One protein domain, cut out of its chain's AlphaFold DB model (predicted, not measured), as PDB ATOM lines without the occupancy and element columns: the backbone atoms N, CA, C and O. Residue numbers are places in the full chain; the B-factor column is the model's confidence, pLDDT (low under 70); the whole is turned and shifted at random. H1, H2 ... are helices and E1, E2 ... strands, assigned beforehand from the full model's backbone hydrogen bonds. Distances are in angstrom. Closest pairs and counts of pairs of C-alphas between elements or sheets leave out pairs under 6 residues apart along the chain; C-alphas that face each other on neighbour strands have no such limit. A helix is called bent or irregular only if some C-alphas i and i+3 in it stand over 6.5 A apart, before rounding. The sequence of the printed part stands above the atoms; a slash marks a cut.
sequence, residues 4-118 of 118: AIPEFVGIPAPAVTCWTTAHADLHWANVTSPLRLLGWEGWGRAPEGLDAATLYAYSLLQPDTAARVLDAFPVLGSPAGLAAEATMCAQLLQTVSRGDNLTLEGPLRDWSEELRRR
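Overview. This is residues 4 to 118 of the 118 residues of an uncharacterized protein of Streptomyces afghaniensis 772 (UniProt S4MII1). Two helical hairpins, H2 with H3 and H4 with H5, meet through H2 and H4, and the short helix H1 packs crosswise on H4 and on one end of H5. A small two-stranded hairpin, E1 and E2, sits at one end, near the first residues of H2 and H4, and the long loop between its strands, residues 23 to 43, reaches out to Pro 34 on the side away from H1. The printed part has 115 residues, with five named helices and two named strands in the order H1 E1 E2 H2 H3 H4 H5; the sheet E1 - E2 is antiparallel and the class is mostly helix. The whole is compact, with a radius of gyration of the C-alphas of 13.4 A and spans of 39 by 32 by 27 A.

Arrangement. E1, residues 19 to 22, and E2, residues 44 to 47, are antiparallel neighbours at 129 degrees; N 20 and O 46 are 2.9 A apart and N 44 and O 22 are 3.1 A apart, within hydrogen-bond range. The closest C-alphas of E2 and H4, residues 82 to 96, are those of Pro 47 and Ala 84, 5.4 A apart. H4 is the hub, touching three helices. With residues 84 to 89 alone it touches H2, residues 50 to 57, at a steep tilt of 52 degrees, the same way; the closest C-alphas, of Leu 50 and Ala 84, are 4.6 A apart. H4 and H5, residues 102 to 116, form a helical hairpin and touch at a shallow tilt of 31 degrees, opposite ways, with the C-alphas of Val 96 and Leu 102 closest at 5.5 A. H1, residues 4 to 9, touches H4 about perpendicular at 88 degrees, with the C-alphas of Phe 8 and Ala 90 closest at 5.2 A. H5 touches H1 with residues 112 to 116 alone; the closest C-alphas, of Val 9 and Ser 112, are 5.3 A apart. H2 and H3, residues 63 to 72, form the other helical hairpin and touch at a shallow tilt of 22 degrees, opposite ways, the C-alphas of Tyr 56 and Ala 66 closest at 5.6 A. H3 is apart from H4 and H5. Every O i to N i+4 pair is within hydrogen-bond range in H1, H2, H3 and H4, and 9 of 11 are in H5.

Along the chain. H1 begins at C-alpha 4, (107.537, 60.065, 123.893), and is 7.7 A long; E1 is 9.0 A, E2 10.3 A, H2 10.5 A and H3 14.2 A. H4 runs 20.9 A from C-alpha 82 at (104.249, 62.277, 109.978). H5 runs 21.5 A to C-alpha 116 at (110.041, 54.016, 111.225) and is irregular, with C-alphas 103 and 106 7.4 A apart.

Size, cuts and confidence. The two C-alphas farthest apart, of Pro 12 and Pro 34, are 40.1 A apart. The printed part has no cut, and the link E1 to E2, 21 residues, is long. The mean pLDDT of the printed part is 97.1, and no printed residue is under 70.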
ATOM      1  N   ALA A   4     108.428  61.208 124.097       91.94
ATOM      2  CA  ALA A   4     107.537  60.065 123.893       91.94
ATOM      3  C   ALA A   4     107.693  59.436 122.501       91.94
ATOM      4  O   ALA A   4     107.676  58.216 122.385       91.94
ATOM      5  N   ILE A   5     107.880  60.246 121.453       96.44
ATOM      6  CA  ILE A   5     108.043  59.714 120.094       96.44
ATOM      7  C   ILE A   5     109.327  58.870 119.987       96.44
ATOM      8  O   ILE A   5     109.219  57.709 119.591       96.44
ATOM      9  N   PRO A   6     110.511  59.350 120.425       96.81
ATOM     10  CA  PRO A   6     111.699  58.498 120.466       96.81
ATOM     11  C   PRO A   6     111.538  57.250 121.337       96.81
ATOM     12  O   PRO A   6     111.985  56.179 120.945       96.81
ATOM     13  N   GLU A   7     110.886  57.373 122.497       96.50
ATOM     14  CA  GLU A   7     110.733  56.275 123.459       96.50
ATOM     15  C   GLU A   7     109.813  55.153 122.948       96.50
ATOM     16  O   GLU A   7     110.151  53.978 123.079       96.50
ATOM     17  N   PHE A   8     108.671  55.497 122.347       96.94
ATOM     18  CA  PHE A   8     107.647  54.522 121.952       96.94
ATOM     19  C   PHE A   8     107.667  54.185 120.458       96.94
ATOM     20  O   PHE A   8     107.448  53.031 120.093       96.94
ATOM     21  N   VAL A   9     107.957  55.163 119.593       97.50
ATOM     22  CA  VAL A   9     107.955  54.983 118.130       97.50
ATOM     23  C   VAL A   9     109.357  54.721 117.594       97.50
ATOM     24  O   VAL A   9     109.480  54.115 116.540       97.50
ATOM     25  N   GLY A  10     110.428  55.086 118.303       96.56
ATOM     26  CA  GLY A  10     111.804  54.766 117.898       96.56
ATOM     27  C   GLY A  10     112.369  55.641 116.774       96.56
ATOM     28  O   GLY A  10     113.350  55.258 116.142       96.56
ATOM     29  N   ILE A  11     111.766  56.807 116.528       96.38
ATOM     30  CA  ILE A  11     112.258  57.830 115.593       96.38
ATOM     31  C   ILE A  11     112.498  59.154 116.329       96.38
ATOM     32  O   ILE A  11     111.858  59.403 117.357       96.38
ATOM     33  N   PRO A  12     113.376  60.041 115.827       95.94
ATOM     34  CA  PRO A  12     113.419  61.421 116.300       95.94
ATOM     35  C   PRO A  12     112.038  62.067 116.163       95.94
ATOM     36  O   PRO A  12     111.320  61.781 115.207       95.94
ATOM     37  N   ALA A  13     111.669  62.951 117.092       95.31
ATOM     38  CA  ALA A  13     110.418  63.695 116.983       95.31
ATOM     39  C   ALA A  13     110.388  64.476 115.647       95.31
ATOM     40  O   ALA A  13     111.248  65.340 115.447       95.31
ATOM     41  N   PRO A  14     109.446  64.181 114.726       95.00
ATOM     42  CA  PRO A  14     109.378  64.870 113.446       95.00
ATOM     43  C   PRO A  14     109.064  66.354 113.641       95.00
ATOM     44  O   PRO A  14     108.267  66.723 114.509       95.00
ATOM     45  N   ALA A  15     109.659  67.214 112.815       94.56
ATOM     46  CA  ALA A  15     109.323  68.632 112.824       94.56
ATOM     47  C   ALA A  15     107.867  68.836 112.377       94.56
ATOM     48  O   ALA A  15     107.443  68.305 111.352       94.56
ATOM     49  N   VAL A  16     107.108  69.640 113.123       96.31
ATOM     50  CA  VAL A  16     105.748  70.021 112.726       96.31
ATOM     51  C   VAL A  16     105.839  71.097 111.646       96.31
ATOM     52  O   VAL A  16     106.218  72.233 111.930       96.31
ATOM     53  N   THR A  17     105.502  70.743 110.407       93.44
ATOM     54  CA  THR A  17     105.578  71.648 109.246       93.44
ATOM     55  C   THR A  17     104.352  72.549 109.115       93.44
ATOM     56  O   THR A  17     104.467  73.676 108.636       93.44
ATOM     57  N   CYS A  18     103.190  72.080 109.572       94.69
ATOM     58  CA  CYS A  18     101.926  72.804 109.527       94.69
ATOM     59  C   CYS A  18     101.121  72.576 110.812       94.69
ATOM     60  O   CYS A  18     101.022  71.458 111.323       94.69
ATOM     61  N   TRP A  19     100.538  73.658 111.326       97.12
ATOM     62  CA  TRP A  19      99.650  73.652 112.486       97.12
ATOM     63  C   TRP A  19      98.254  74.082 112.051       97.12
ATOM     64  O   TRP A  19      98.076  75.231 111.637       97.12
ATOM     65  N   THR A  20      97.273  73.204 112.229       97.00
ATOM     66  CA  THR A  20      95.870  73.432 111.872       97.00
ATOM     67  C   THR A  20      94.977  73.469 113.111       97.00
ATOM     68  O   THR A  20      95.409  73.130 114.215       97.00
ATOM     69  N   THR A  21      93.733  73.908 112.941       97.81
ATOM     70  CA  THR A  21      92.694  73.750 113.962       97.81
ATOM     71  C   THR A  21      92.288  72.281 114.041       97.81
ATOM     72  O   THR A  21      92.023  71.667 113.012       97.81
ATOM     73  N   ALA A  22      92.222  71.739 115.252       97.94
ATOM     74  CA  ALA A  22      91.870  70.351 115.506       97.94
ATOM     75  C   ALA A  22      90.842  70.230 116.635       97.94
ATOM     76  O   ALA A  22      90.785  71.069 117.539       97.94
ATOM     77  N   HIS A  23      90.058  69.160 116.578       98.31
ATOM     78  CA  HIS A  23      89.237  68.665 117.678       98.31
ATOM     79  C   HIS A  23      90.110  68.155 118.833       98.31
ATOM     80  O   HIS A  23      89.753  68.322 119.994       98.31
ATOM     81  N   ALA A  24      91.265  67.565 118.499       96.81
ATOM     82  CA  ALA A  24      92.272  66.988 119.395       96.81
ATOM     83  C   ALA A  24      91.826  65.747 120.190       96.81
ATOM     84  O   ALA A  24      92.588  65.241 121.009       96.81
ATOM     85  N   ASP A  25      90.628  65.236 119.906       96.31
ATOM     86  CA  ASP A  25      90.082  63.994 120.474       96.31
ATOM     87  C   ASP A  25      89.068  63.339 119.511       96.31
ATOM     88  O   ASP A  25      87.980  62.901 119.885       96.31
ATOM     89  N   LEU A  26      89.354  63.372 118.203       97.38
ATOM     90  CA  LEU A  26      88.426  62.861 117.193       97.38
ATOM     91  C   LEU A  26      88.512  61.331 117.086       97.38
ATOM     92  O   LEU A  26      89.209  60.790 116.233       97.38
ATOM     93  N   HIS A  27      87.789  60.622 117.949       96.38
ATOM     94  CA  HIS A  27      87.601  59.169 117.879       96.38
ATOM     95  C   HIS A  27      86.127  58.800 117.651       96.38
ATOM     96  O   HIS A  27      85.232  59.624 117.839       96.38
ATOM     97  N   TRP A  28      85.831  57.540 117.314       97.25
ATOM     98  CA  TRP A  28      84.480  57.117 116.913       97.25
ATOM     99  C   TRP A  28      83.370  57.392 117.939       97.25
ATOM    100  O   TRP A  28      82.253  57.689 117.529       97.25
ATOM    101  N   ALA A  29      83.652  57.381 119.248       96.88
ATOM    102  CA  ALA A  29      82.645  57.725 120.264       96.88
ATOM    103  C   ALA A  29      82.244  59.219 120.271       96.88
ATOM    104  O   ALA A  29      81.188  59.562 120.795       96.88
ATOM    105  N   ASN A  30      83.039  60.084 119.634       98.19
ATOM    106  CA  ASN A  30      82.769  61.514 119.466       98.19
ATOM    107  C   ASN A  30      82.107  61.826 118.109       98.19
ATOM    108  O   ASN A  30      81.841  62.989 117.809       98.19
ATOM    109  N   VAL A  31      81.804  60.807 117.293       97.75
ATOM    110  CA  VAL A  31      81.150  60.936 115.981       97.75
ATOM    111  C   VAL A  31      79.767  60.290 116.035       97.75
ATOM    112  O   VAL A  31      79.616  59.138 116.427       97.75
ATOM    113  N   THR A  32      78.736  61.017 115.606       97.62
ATOM    114  CA  THR A  32      77.343  60.530 115.626       97.62
ATOM    115  C   THR A  32      76.747  60.385 114.224       97.62
ATOM    116  O   THR A  32      77.307  60.868 113.238       97.62
ATOM    117  N   SER A  33      75.589  59.724 114.133       95.56
ATOM    118  CA  SER A  33      74.746  59.686 112.934       95.56
ATOM    119  C   SER A  33      73.364  60.266 113.267       95.56
ATOM    120  O   SER A  33      72.699  59.715 114.151       95.56
ATOM    121  N   PRO A  34      72.908  61.358 112.616       96.00
ATOM    122  CA  PRO A  34      73.578  62.129 111.557       96.00
ATOM    123  C   PRO A  34      74.853  62.833 112.048       96.00
ATOM    124  O   PRO A  34      74.968  63.112 113.235       96.00
ATOM    125  N   LEU A  35      75.780  63.162 111.135       96.56
ATOM    126  CA  LEU A  35      77.112  63.679 111.486       96.56
ATOM    127  C   LEU A  35      77.044  64.898 112.424       96.56
ATOM    128  O   LEU A  35      76.636  65.995 112.026       96.56
ATOM    129  N   ARG A  36      77.473  64.689 113.670       97.69
ATOM    130  CA  ARG A  36      77.834  65.709 114.666       97.69
ATOM    131  C   ARG A  36      79.090  65.252 115.395       97.69
ATOM    132  O   ARG A  36      79.260  64.046 115.591       97.69
ATOM    133  N   LEU A  37      79.902  66.223 115.809       97.88
ATOM    134  CA  LEU A  37      81.091  66.018 116.630       97.88
ATOM    135  C   LEU A  37      80.815  66.471 118.067       97.88
ATOM    136  O   LEU A  37      80.279  67.566 118.273       97.88
ATOM    137  N   LEU A  38      81.156  65.621 119.030       98.06
ATOM    138  CA  LEU A  38      81.020  65.845 120.473       98.06
ATOM    139  C   LEU A  38      82.410  65.895 121.120       98.06
ATOM    140  O   LEU A  38      83.346  65.367 120.542       98.06
ATOM    141  N   GLY A  39      82.531  66.441 122.333       96.88
ATOM    142  CA  GLY A  39      83.797  66.384 123.083       96.88
ATOM    143  C   GLY A  39      84.821  67.456 122.678       96.88
ATOM    144  O   GLY A  39      85.974  67.154 122.386       96.88
ATOM    145  N   TRP A  40      84.405  68.725 122.628       97.62
ATOM    146  CA  TRP A  40      85.239  69.848 122.163       97.62
ATOM    147  C   TRP A  40      86.225  70.395 123.213       97.62
ATOM    148  O   TRP A  40      86.830  71.444 122.997       97.62
ATOM    149  N   GLU A  41      86.408  69.728 124.353       96.62
ATOM    150  CA  GLU A  41      87.275  70.184 125.447       96.62
ATOM    151  C   GLU A  41      88.752  70.283 125.033       96.62
ATOM    152  O   GLU A  41      89.491  71.104 125.577       96.62
ATOM    153  N   GLY A  42      89.176  69.469 124.060       94.25
ATOM    154  CA  GLY A  42      90.532  69.475 123.505       94.25
ATOM    155  C   GLY A  42      90.766  70.482 122.373       94.25
ATOM    156  O   GLY A  42      91.899  70.608 121.906       94.25
ATOM    157  N   TRP A  43      89.730  71.196 121.921       97.44
ATOM    158  CA  TRP A  43      89.799  72.034 120.725       97.44
ATOM    159  C   TRP A  43      90.951  73.044 120.762       97.44
ATOM    160  O   TRP A  43      91.132  73.789 121.728       97.44
ATOM    161  N   GLY A  44      91.709  73.121 119.669       97.44
ATOM    162  CA  GLY A  44      92.836  74.039 119.593       97.44
ATOM    163  C   GLY A  44      93.672  73.884 118.333       97.44
ATOM    164  O   GLY A  44      93.171  73.511 117.274       97.44
ATOM    165  N   ARG A  45      94.967  74.211 118.439       97.88
ATOM    166  CA  ARG A  45      95.940  74.016 117.358       97.88
ATOM    167  C   ARG A  45      96.713  72.722 117.564       97.88
ATOM    168  O   ARG A  45      97.276  72.511 118.635       97.88
ATOM    169  N   ALA A  46      96.815  71.923 116.512       97.31
ATOM    170  CA  ALA A  46      97.580  70.683 116.489       97.31
ATOM    171  C   ALA A  46      98.365  70.534 115.176       97.31
ATOM    172  O   ALA A  46      98.062  71.240 114.207       97.31
ATOM    173  N   PRO A  47      99.358  69.625 115.118       97.06
ATOM    174  CA  PRO A  47      99.955  69.214 113.854       97.06
ATOM    175  C   PRO A  47      98.881  68.788 112.849       97.06
ATOM    176  O   PRO A  47      97.893  68.143 113.212       97.06
ATOM    177  N   GLU A  48      99.073  69.162 111.588       97.62
ATOM    178  CA  GLU A  48      98.189  68.754 110.501       97.62
ATOM    179  C   GLU A  48      98.014  67.228 110.474       97.62
ATOM    180  O   GLU A  48      98.983  66.473 110.525       97.62
ATOM    181  N   GLY A  49      96.760  66.775 110.436       97.94
ATOM    182  CA  GLY A  49      96.427  65.354 110.454       97.94
ATOM    183  C   GLY A  49      96.245  64.732 111.840       97.94
ATOM    184  O   GLY A  49      95.959  63.542 111.881       97.94
ATOM    185  N   LEU A  50      96.342  65.480 112.955       98.31
ATOM    186  CA  LEU A  50      96.139  64.901 114.298       98.31
ATOM    187  C   LEU A  50      94.783  64.191 114.422       98.31
ATOM    188  O   LEU A  50      94.748  63.019 114.768       98.31
ATOM    189  N   ASP A  51      93.687  64.863 114.069       98.44
ATOM    190  CA  ASP A  51      92.342  64.279 114.157       98.44
ATOM    191  C   ASP A  51      92.171  63.047 113.249       98.44
ATOM    192  O   ASP A  51      91.531  62.066 113.630       98.44
ATOM    193  N   ALA A  52      92.780  63.070 112.058       98.50
ATOM    194  CA  ALA A  52      92.780  61.932 111.141       98.50
ATOM    195  C   ALA A  52      93.589  60.753 111.709       98.50
ATOM    196  O   ALA A  52      93.155  59.605 111.616       98.50
ATOM    197  N   ALA A  53      94.735  61.031 112.337       98.56
ATOM    198  CA  ALA A  53      95.571  60.029 112.984       98.56
ATOM    199  C   ALA A  53      94.855  59.404 114.189       98.56
ATOM    200  O   ALA A  53      94.945  58.193 114.380       98.56
ATOM    201  N   THR A  54      94.098  60.194 114.959       98.44
ATOM    202  CA  THR A  54      93.248  59.699 116.052       98.44
ATOM    203  C   THR A  54      92.174  58.745 115.528       98.44
ATOM    204  O   THR A  54      92.089  57.609 115.999       98.44
ATOM    205  N   LEU A  55      91.403  59.146 114.507       98.31
ATOM    206  CA  LEU A  55      90.405  58.270 113.877       98.31
ATOM    207  C   LEU A  55      91.033  56.986 113.329       98.31
ATOM    208  O   LEU A  55      90.472  55.903 113.510       98.31
ATOM    209  N   TYR A  56      92.191  57.090 112.674       98.75
ATOM    210  CA  TYR A  56      92.898  55.940 112.118       98.75
ATOM    211  C   TYR A  56      93.326  54.965 113.215       98.75
ATOM    212  O   TYR A  56      93.013  53.778 113.134       98.75
ATOM    213  N   ALA A  57      93.953  55.466 114.282       98.38
ATOM    214  CA  ALA A  57      94.421  54.642 115.388       98.38
ATOM    215  C   ALA A  57      93.278  53.853 116.050       98.38
ATOM    216  O   ALA A  57      93.385  52.643 116.250       98.38
ATOM    217  N   TYR A  58      92.139  54.508 116.298       98.12
ATOM    218  CA  TYR A  58      90.938  53.857 116.836       98.12
ATOM    219  C   TYR A  58      90.157  53.022 115.804       98.12
ATOM    220  O   TYR A  58      89.136  52.424 116.141       98.12
ATOM    221  N   SER A  59      90.638  52.938 114.561       98.50
ATOM    222  CA  SER A  59      90.111  52.050 113.519       98.50
ATOM    223  C   SER A  59      90.958  50.797 113.307       98.50
ATOM    224  O   SER A  59      90.515  49.901 112.596       98.50
ATOM    225  N   LEU A  60      92.147  50.688 113.916       98.31
ATOM    226  CA  LEU A  60      93.120  49.626 113.621       98.31
ATOM    227  C   LEU A  60      92.604  48.194 113.857       98.31
ATOM    228  O   LEU A  60      93.073  47.260 113.215       98.31
ATOM    229  N   LEU A  61      91.611  48.005 114.733       98.00
ATOM    230  CA  LEU A  61      90.965  46.701 114.954       98.00
ATOM    231  C   LEU A  61      89.915  46.343 113.894       98.00
ATOM    232  O   LEU A  61      89.332  45.262 113.952       98.00
ATOM    233  N   GLN A  62      89.627  47.247 112.961       98.25
ATOM    234  CA  GLN A  62      88.645  47.103 111.890       98.25
ATOM    235  C   GLN A  62      89.320  47.481 110.559       98.25
ATOM    236  O   GLN A  62      89.206  48.630 110.128       98.25
ATOM    237  N   PRO A  63      90.030  46.542 109.900       96.94
ATOM    238  CA  PRO A  63      90.886  46.841 108.747       96.94
ATOM    239  C   PRO A  63      90.180  47.590 107.611       96.94
ATOM    240  O   PRO A  63      90.725  48.560 107.090       96.94
ATOM    241  N   ASP A  64      88.940  47.211 107.285       98.38
ATOM    242  CA  ASP A  64      88.146  47.888 106.251       98.38
ATOM    243  C   ASP A  64      87.854  49.351 106.616       98.38
ATOM    244  O   ASP A  64      87.890  50.241 105.766       98.38
ATOM    245  N   THR A  65      87.596  49.629 107.896       98.31
ATOM    246  CA  THR A  65      87.386  50.994 108.391       98.31
ATOM    247  C   THR A  65      88.694  51.778 108.383       98.31
ATOM    248  O   THR A  65      88.707  52.911 107.908       98.31
ATOM    249  N   ALA A  66      89.798  51.182 108.840       98.44
ATOM    250  CA  ALA A  66      91.115  51.817 108.809       98.44
ATOM    251  C   ALA A  66      91.526  52.201 107.376       98.44
ATOM    252  O   ALA A  66      91.960  53.329 107.144       98.44
ATOM    253  N   ALA A  67      91.296  51.316 106.402       98.12
ATOM    254  CA  ALA A  67      91.543  51.589 104.987       98.12
ATOM    255  C   ALA A  67      90.701  52.767 104.466       98.12
ATOM    256  O   ALA A  67      91.216  53.635 103.764       98.12
ATOM    257  N   ARG A  68      89.423  52.852 104.860       98.31
ATOM    258  CA  ARG A  68      88.556  53.987 104.503       98.31
ATOM    259  C   ARG A  68      89.002  55.303 105.135       98.31
ATOM    260  O   ARG A  68      88.824  56.347 104.518       98.31
ATOM    261  N   VAL A  69      89.563  55.275 106.345       98.38
ATOM    262  CA  VAL A  69      90.141  56.473 106.975       98.38
ATOM    263  C   VAL A  69      91.371  56.940 106.193       98.38
ATOM    264  O   VAL A  69      91.478  58.129 105.910       98.38
ATOM    265  N   LEU A  70      92.259  56.028 105.784       97.44
ATOM    266  CA  LEU A  70      93.422  56.376 104.956       97.44
ATOM    267  C   LEU A  70      93.017  57.000 103.611       97.44
ATOM    268  O   LEU A  70      93.597  58.006 103.213       97.44
ATOM    269  N   ASP A  71      91.996  56.452 102.947       98.19
ATOM    270  CA  ASP A  71      91.458  56.998 101.690       98.19
ATOM    271  C   ASP A  71      90.823  58.389 101.880       98.19
ATOM    272  O   ASP A  71      91.056  59.311 101.098       98.19
ATOM    273  N   ALA A  72      90.066  58.575 102.966       98.19
ATOM    274  CA  ALA A  72      89.398  59.838 103.266       98.19
ATOM    275  C   ALA A  72      90.356  60.958 103.705       98.19
ATOM    276  O   ALA A  72      90.032  62.137 103.538       98.19
ATOM    277  N   PHE A  73      91.523  60.616 104.263       98.00
ATOM    278  CA  PHE A  73      92.490  61.581 104.790       98.00
ATOM    279  C   PHE A  73      93.891  61.382 104.187       98.00
ATOM    280  O   PHE A  73      94.783  60.875 104.870       98.00
ATOM    281  N   PRO A  74      94.147  61.893 102.964       96.31
ATOM    282  CA  PRO A  74      95.440  61.765 102.273       96.31
ATOM    283  C   PRO A  74      96.642  62.397 102.993       96.31
ATOM    284  O   PRO A  74      97.784  62.226 102.574       96.31
ATOM    285  N   VAL A  75      96.401  63.169 104.060       97.31
ATOM    286  CA  VAL A  75      97.463  63.670 104.942       97.31
ATOM    287  C   VAL A  75      98.174  62.524 105.670       97.31
ATOM    288  O   VAL A  75      99.377  62.620 105.921       97.31
ATOM    289  N   LEU A  76      97.465  61.433 105.970       97.88
ATOM    290  CA  LEU A  76      98.044  60.222 106.545       97.88
ATOM    291  C   LEU A  76      98.960  59.563 105.512       97.88
ATOM    292  O   LEU A  76      98.595  59.420 104.349       97.88
ATOM    293  N   GLY A  77     100.175  59.198 105.913       95.81
ATOM    294  CA  GLY A  77     101.189  58.700 104.978       95.81
ATOM    295  C   GLY A  77     102.036  59.797 104.319       95.81
ATOM    296  O   GLY A  77     103.109  59.505 103.792       95.81
ATOM    297  N   SER A  78     101.630  61.069 104.390       95.44
ATOM    298  CA  SER A  78     102.388  62.183 103.804       95.44
ATOM    299  C   SER A  78     103.520  62.684 104.721       95.44
ATOM    300  O   SER A  78     103.460  62.504 105.940       95.44
ATOM    301  N   PRO A  79     104.540  63.390 104.196       94.88
ATOM    302  CA  PRO A  79     105.532  64.059 105.041       94.88
ATOM    303  C   PRO A  79     104.926  65.069 106.032       94.88
ATOM    304  O   PRO A  79     105.457  65.240 107.124       94.88
ATOM    305  N   ALA A  80     103.807  65.718 105.679       94.19
ATOM    306  CA  ALA A  80     103.129  66.683 106.549       94.19
ATOM    307  C   ALA A  80     102.412  66.007 107.733       94.19
ATOM    308  O   ALA A  80     102.428  66.536 108.843       94.19
ATOM    309  N   GLY A  81     101.845  64.816 107.516       96.75
ATOM    310  CA  GLY A  81     101.137  64.045 108.543       96.75
ATOM    311  C   GLY A  81     102.043  63.281 109.510       96.75
ATOM    312  O   GLY A  81     101.589  62.881 110.581       96.75
ATOM    313  N   LEU A  82     103.334  63.113 109.192       97.06
ATOM    314  CA  LEU A  82     104.249  62.277 109.978       97.06
ATOM    315  C   LEU A  82     104.310  62.685 111.459       97.06
ATOM    316  O   LEU A  82     104.304  61.825 112.338       97.06
ATOM    317  N   ALA A  83     104.325  63.988 111.755       97.19
ATOM    318  CA  ALA A  83     104.349  64.473 113.134       97.19
ATOM    319  C   ALA A  83     103.061  64.123 113.903       97.19
ATOM    320  O   ALA A  83     103.130  63.752 115.076       97.19
ATOM    321  N   ALA A  84     101.898  64.210 113.253       97.94
ATOM    322  CA  ALA A  84     100.611  63.840 113.835       97.94
ATOM    323  C   ALA A  84     100.516  62.329 114.089       97.94
ATOM    324  O   ALA A  84     100.193  61.908 115.200       97.94
ATOM    325  N   GLU A  85     100.866  61.518 113.089       98.50
ATOM    326  CA  GLU A  85     100.838  60.056 113.176       98.50
ATOM    327  C   GLU A  85     101.789  59.537 114.260       98.50
ATOM    328  O   GLU A  85     101.380  58.763 115.127       98.50
ATOM    329  N   ALA A  86     103.032  60.026 114.282       98.19
ATOM    330  CA  ALA A  86     104.009  59.655 115.300       98.19
ATOM    331  C   ALA A  86     103.573  60.093 116.705       98.19
ATOM    332  O   ALA A  86     103.742  59.338 117.663       98.19
ATOM    333  N   THR A  87     102.973  61.283 116.838       97.44
ATOM    334  CA  THR A  87     102.432  61.756 118.120       97.44
ATOM    335  C   THR A  87     101.336  60.826 118.627       97.44
ATOM    336  O   THR A  87     101.397  60.396 119.780       97.44
ATOM    337  N   MET A  88     100.364  60.484 117.780       98.12
ATOM    338  CA  MET A  88      99.230  59.657 118.183       98.12
ATOM    339  C   MET A  88      99.658  58.213 118.482       98.12
ATOM    340  O   MET A  88      99.303  57.661 119.525       98.12
ATOM    341  N   CYS A  89     100.497  57.625 117.627       98.44
ATOM    342  CA  CYS A  89     101.063  56.296 117.845       98.44
ATOM    343  C   CYS A  89     101.838  56.227 119.176       98.44
ATOM    344  O   CYS A  89     101.585  55.343 119.996       98.44
ATOM    345  N   ALA A  90     102.704  57.213 119.453       98.25
ATOM    346  CA  ALA A  90     103.452  57.290 120.709       98.25
ATOM    347  C   ALA A  90     102.539  57.423 121.936       98.25
ATOM    348  O   ALA A  90     102.773  56.769 122.953       98.25
ATOM    349  N   GLN A  91     101.510  58.270 121.858       97.12
ATOM    350  CA  GLN A  91     100.563  58.473 122.953       97.12
ATOM    351  C   GLN A  91      99.812  57.183 123.285       97.12
ATOM    352  O   GLN A  91      99.765  56.803 124.453       97.12
ATOM    353  N   LEU A  92      99.289  56.464 122.289       97.75
ATOM    354  CA  LEU A  92      98.565  55.220 122.558       97.75
ATOM    355  C   LEU A  92      99.490  54.103 123.041       97.75
ATOM    356  O   LEU A  92      99.144  53.425 124.004       97.75
ATOM    357  N   LEU A  93     100.696  53.961 122.485       98.38
ATOM    358  CA  LEU A  93     101.691  53.023 123.017       98.38
ATOM    359  C   LEU A  93     102.092  53.354 124.466       98.38
ATOM    360  O   LEU A  93     102.330  52.448 125.266       98.38
ATOM    361  N   GLN A  94     102.109  54.636 124.841       97.56
ATOM    362  CA  GLN A  94     102.290  55.046 126.232       97.56
ATOM    363  C   GLN A  94     101.097  54.662 127.120       97.56
ATOM    364  O   GLN A  94     101.300  54.323 128.282       97.56
ATOM    365  N   THR A  95      99.860  54.704 126.617       96.81
ATOM    366  CA  THR A  95      98.705  54.189 127.381       96.81
ATOM    367  C   THR A  95      98.779  52.669 127.552       96.81
ATOM    368  O   THR A  95      98.579  52.168 128.656       96.81
ATOM    369  N   VAL A  96      99.210  51.948 126.509       97.88
ATOM    370  CA  VAL A  96      99.455  50.496 126.550       97.88
ATOM    371  C   VAL A  96     100.490  50.132 127.605       97.88
ATOM    372  O   VAL A  96     100.253  49.228 128.405       97.88
ATOM    373  N   SER A  97     101.594  50.878 127.704       97.06
ATOM    374  CA  SER A  97     102.611  50.620 128.734       97.06
ATOM    375  C   SER A  97     102.125  50.855 130.170       97.06
ATOM    376  O   SER A  97     102.772  50.399 131.113       97.06
ATOM    377  N   ARG A  98     100.979  51.527 130.351       97.06
ATOM    378  CA  ARG A  98     100.316  51.745 131.647       97.06
ATOM    379  C   ARG A  98      99.180  50.757 131.929       97.06
ATOM    380  O   ARG A  98      98.631  50.795 133.025       97.06
ATOM    381  N   GLY A  99      98.872  49.858 130.992       97.31
ATOM    382  CA  GLY A  99      97.832  48.837 131.141       97.31
ATOM    383  C   GLY A  99      96.504  49.151 130.446       97.31
ATOM    384  O   GLY A  99      95.571  48.361 130.574       97.31
ATOM    385  N   ASP A 100      96.410  50.253 129.699       96.50
ATOM    386  CA  ASP A 100      95.199  50.663 128.977       96.50
ATOM    387  C   ASP A 100      95.270  50.280 127.491       96.50
ATOM    388  O   ASP A 100      96.341  50.011 126.964       96.50
ATOM    389  N   ASN A 101      94.144  50.268 126.769       92.00
ATOM    390  CA  ASN A 101      94.118  50.045 125.309       92.00
ATOM    391  C   ASN A 101      94.846  48.769 124.826       92.00
ATOM    392  O   ASN A 101      95.285  48.701 123.681       92.00
ATOM    393  N   LEU A 102      94.961  47.743 125.676       96.88
ATOM    394  CA  LEU A 102      95.786  46.553 125.419       96.88
ATOM    395  C   LEU A 102      95.415  45.810 124.128       96.88
ATOM    396  O   LEU A 102      96.269  45.209 123.486       96.88
ATOM    397  N   THR A 103      94.153  45.882 123.706       97.31
ATOM    398  CA  THR A 103      93.699  45.286 122.443       97.31
ATOM    399  C   THR A 103      94.351  45.923 121.216       97.31
ATOM    400  O   THR A 103      94.498  45.251 120.200       97.31
ATOM    401  N   LEU A 104      94.771  47.189 121.302       97.19
ATOM    402  CA  LEU A 104      95.440  47.918 120.225       97.19
ATOM    403  C   LEU A 104      96.953  47.670 120.174       97.19
ATOM    404  O   LEU A 104      97.584  48.129 119.227       97.19
ATOM    405  N   GLU A 105      97.553  46.961 121.139       98.19
ATOM    406  CA  GLU A 105      99.015  46.843 121.231       98.19
ATOM    407  C   GLU A 105      99.655  46.314 119.941       98.19
ATOM    408  O   GLU A 105     100.560  46.957 119.411       98.19
ATOM    409  N   GLY A 106      99.183  45.173 119.426       98.38
ATOM    410  CA  GLY A 106      99.710  44.579 118.191       98.38
ATOM    411  C   GLY A 106      99.636  45.551 117.007       98.38
ATOM    412  O   GLY A 106     100.682  45.952 116.497       98.38
ATOM    413  N   PRO A 107      98.434  46.029 116.631       98.50
ATOM    414  CA  PRO A 107      98.285  46.967 115.521       98.50
ATOM    415  C   PRO A 107      99.051  48.290 115.685       98.50
ATOM    416  O   PRO A 107      99.543  48.844 114.704       98.50
ATOM    417  N   LEU A 108      99.185  48.816 116.909       98.50
ATOM    418  CA  LEU A 108      99.977  50.025 117.164       98.50
ATOM    419  C   LEU A 108     101.477  49.783 116.981       98.50
ATOM    420  O   LEU A 108     102.180  50.685 116.529       98.50
ATOM    421  N   ARG A 109     101.974  48.587 117.318       98.31
ATOM    422  CA  ARG A 109     103.368  48.203 117.058       98.31
ATOM    423  C   ARG A 109     103.625  48.070 115.561       98.31
ATOM    424  O   ARG A 109     104.598  48.652 115.089       98.31
ATOM    425  N   ASP A 110     102.720  47.435 114.820       98.38
ATOM    426  CA  ASP A 110     102.807  47.336 113.357       98.38
ATOM    427  C   ASP A 110     102.816  48.729 112.704       98.38
ATOM    428  O   ASP A 110     103.651  49.030 111.846       98.38
ATOM    429  N   TRP A 111     101.936  49.629 113.162       98.44
ATOM    430  CA  TRP A 111     101.916  51.013 112.687       98.44
ATOM    431  C   TRP A 111     103.191  51.775 113.069       98.44
ATOM    432  O   TRP A 111     103.742  52.496 112.239       98.44
ATOM    433  N   SER A 112     103.721  51.583 114.282       98.25
ATOM    434  CA  SER A 112     105.004  52.170 114.677       98.25
ATOM    435  C   SER A 112     106.149  51.704 113.780       98.25
ATOM    436  O   SER A 112     107.033  52.506 113.489       98.25
ATOM    437  N   GLU A 113     106.177  50.437 113.373       98.19
ATOM    438  CA  GLU A 113     107.198  49.930 112.457       98.19
ATOM    439  C   GLU A 113     107.085  50.556 111.068       98.19
ATOM    440  O   GLU A 113     108.107  50.866 110.460       98.19
ATOM    441  N   GLU A 114     105.865  50.791 110.587       97.12
ATOM    442  CA  GLU A 114     105.641  51.518 109.337       97.12
ATOM    443  C   GLU A 114     106.128  52.966 109.427       97.12
ATOM    444  O   GLU A 114     106.839  53.438 108.543       97.12
ATOM    445  N   LEU A 115     105.846  53.655 110.535       97.50
ATOM    446  CA  LEU A 115     106.324  55.022 110.750       97.50
ATOM    447  C   LEU A 115     107.856  55.120 110.814       97.50
ATOM    448  O   LEU A 115     108.400  56.145 110.421       97.50
ATOM    449  N   ARG A 116     108.563  54.069 111.253       96.44
ATOM    450  CA  ARG A 116     110.041  54.016 111.225       96.44
ATOM    451  C   ARG A 116     110.625  53.890 109.820       96.44
ATOM    452  O   ARG A 116     111.808  54.169 109.642       96.44
ATOM    453  N   ARG A 117     109.846  53.391 108.857       94.38
ATOM    454  CA  ARG A 117     110.286  53.183 107.469       94.38
ATOM    455  C   ARG A 117     110.107  54.424 106.590       94.38
ATOM    456  O   ARG A 117     110.600  54.415 105.464       94.38
ATOM    457  N   ARG A 118     109.407  55.445 107.086       88.88
ATOM    458  CA  ARG A 118     109.152  56.720 106.404       88.88
ATOM    459  C   ARG A 118     110.230  57.749 106.714       88.88
ATOM    460  O   ARG A 118     110.568  58.502 105.776       88.88
TER     461      ARG A 118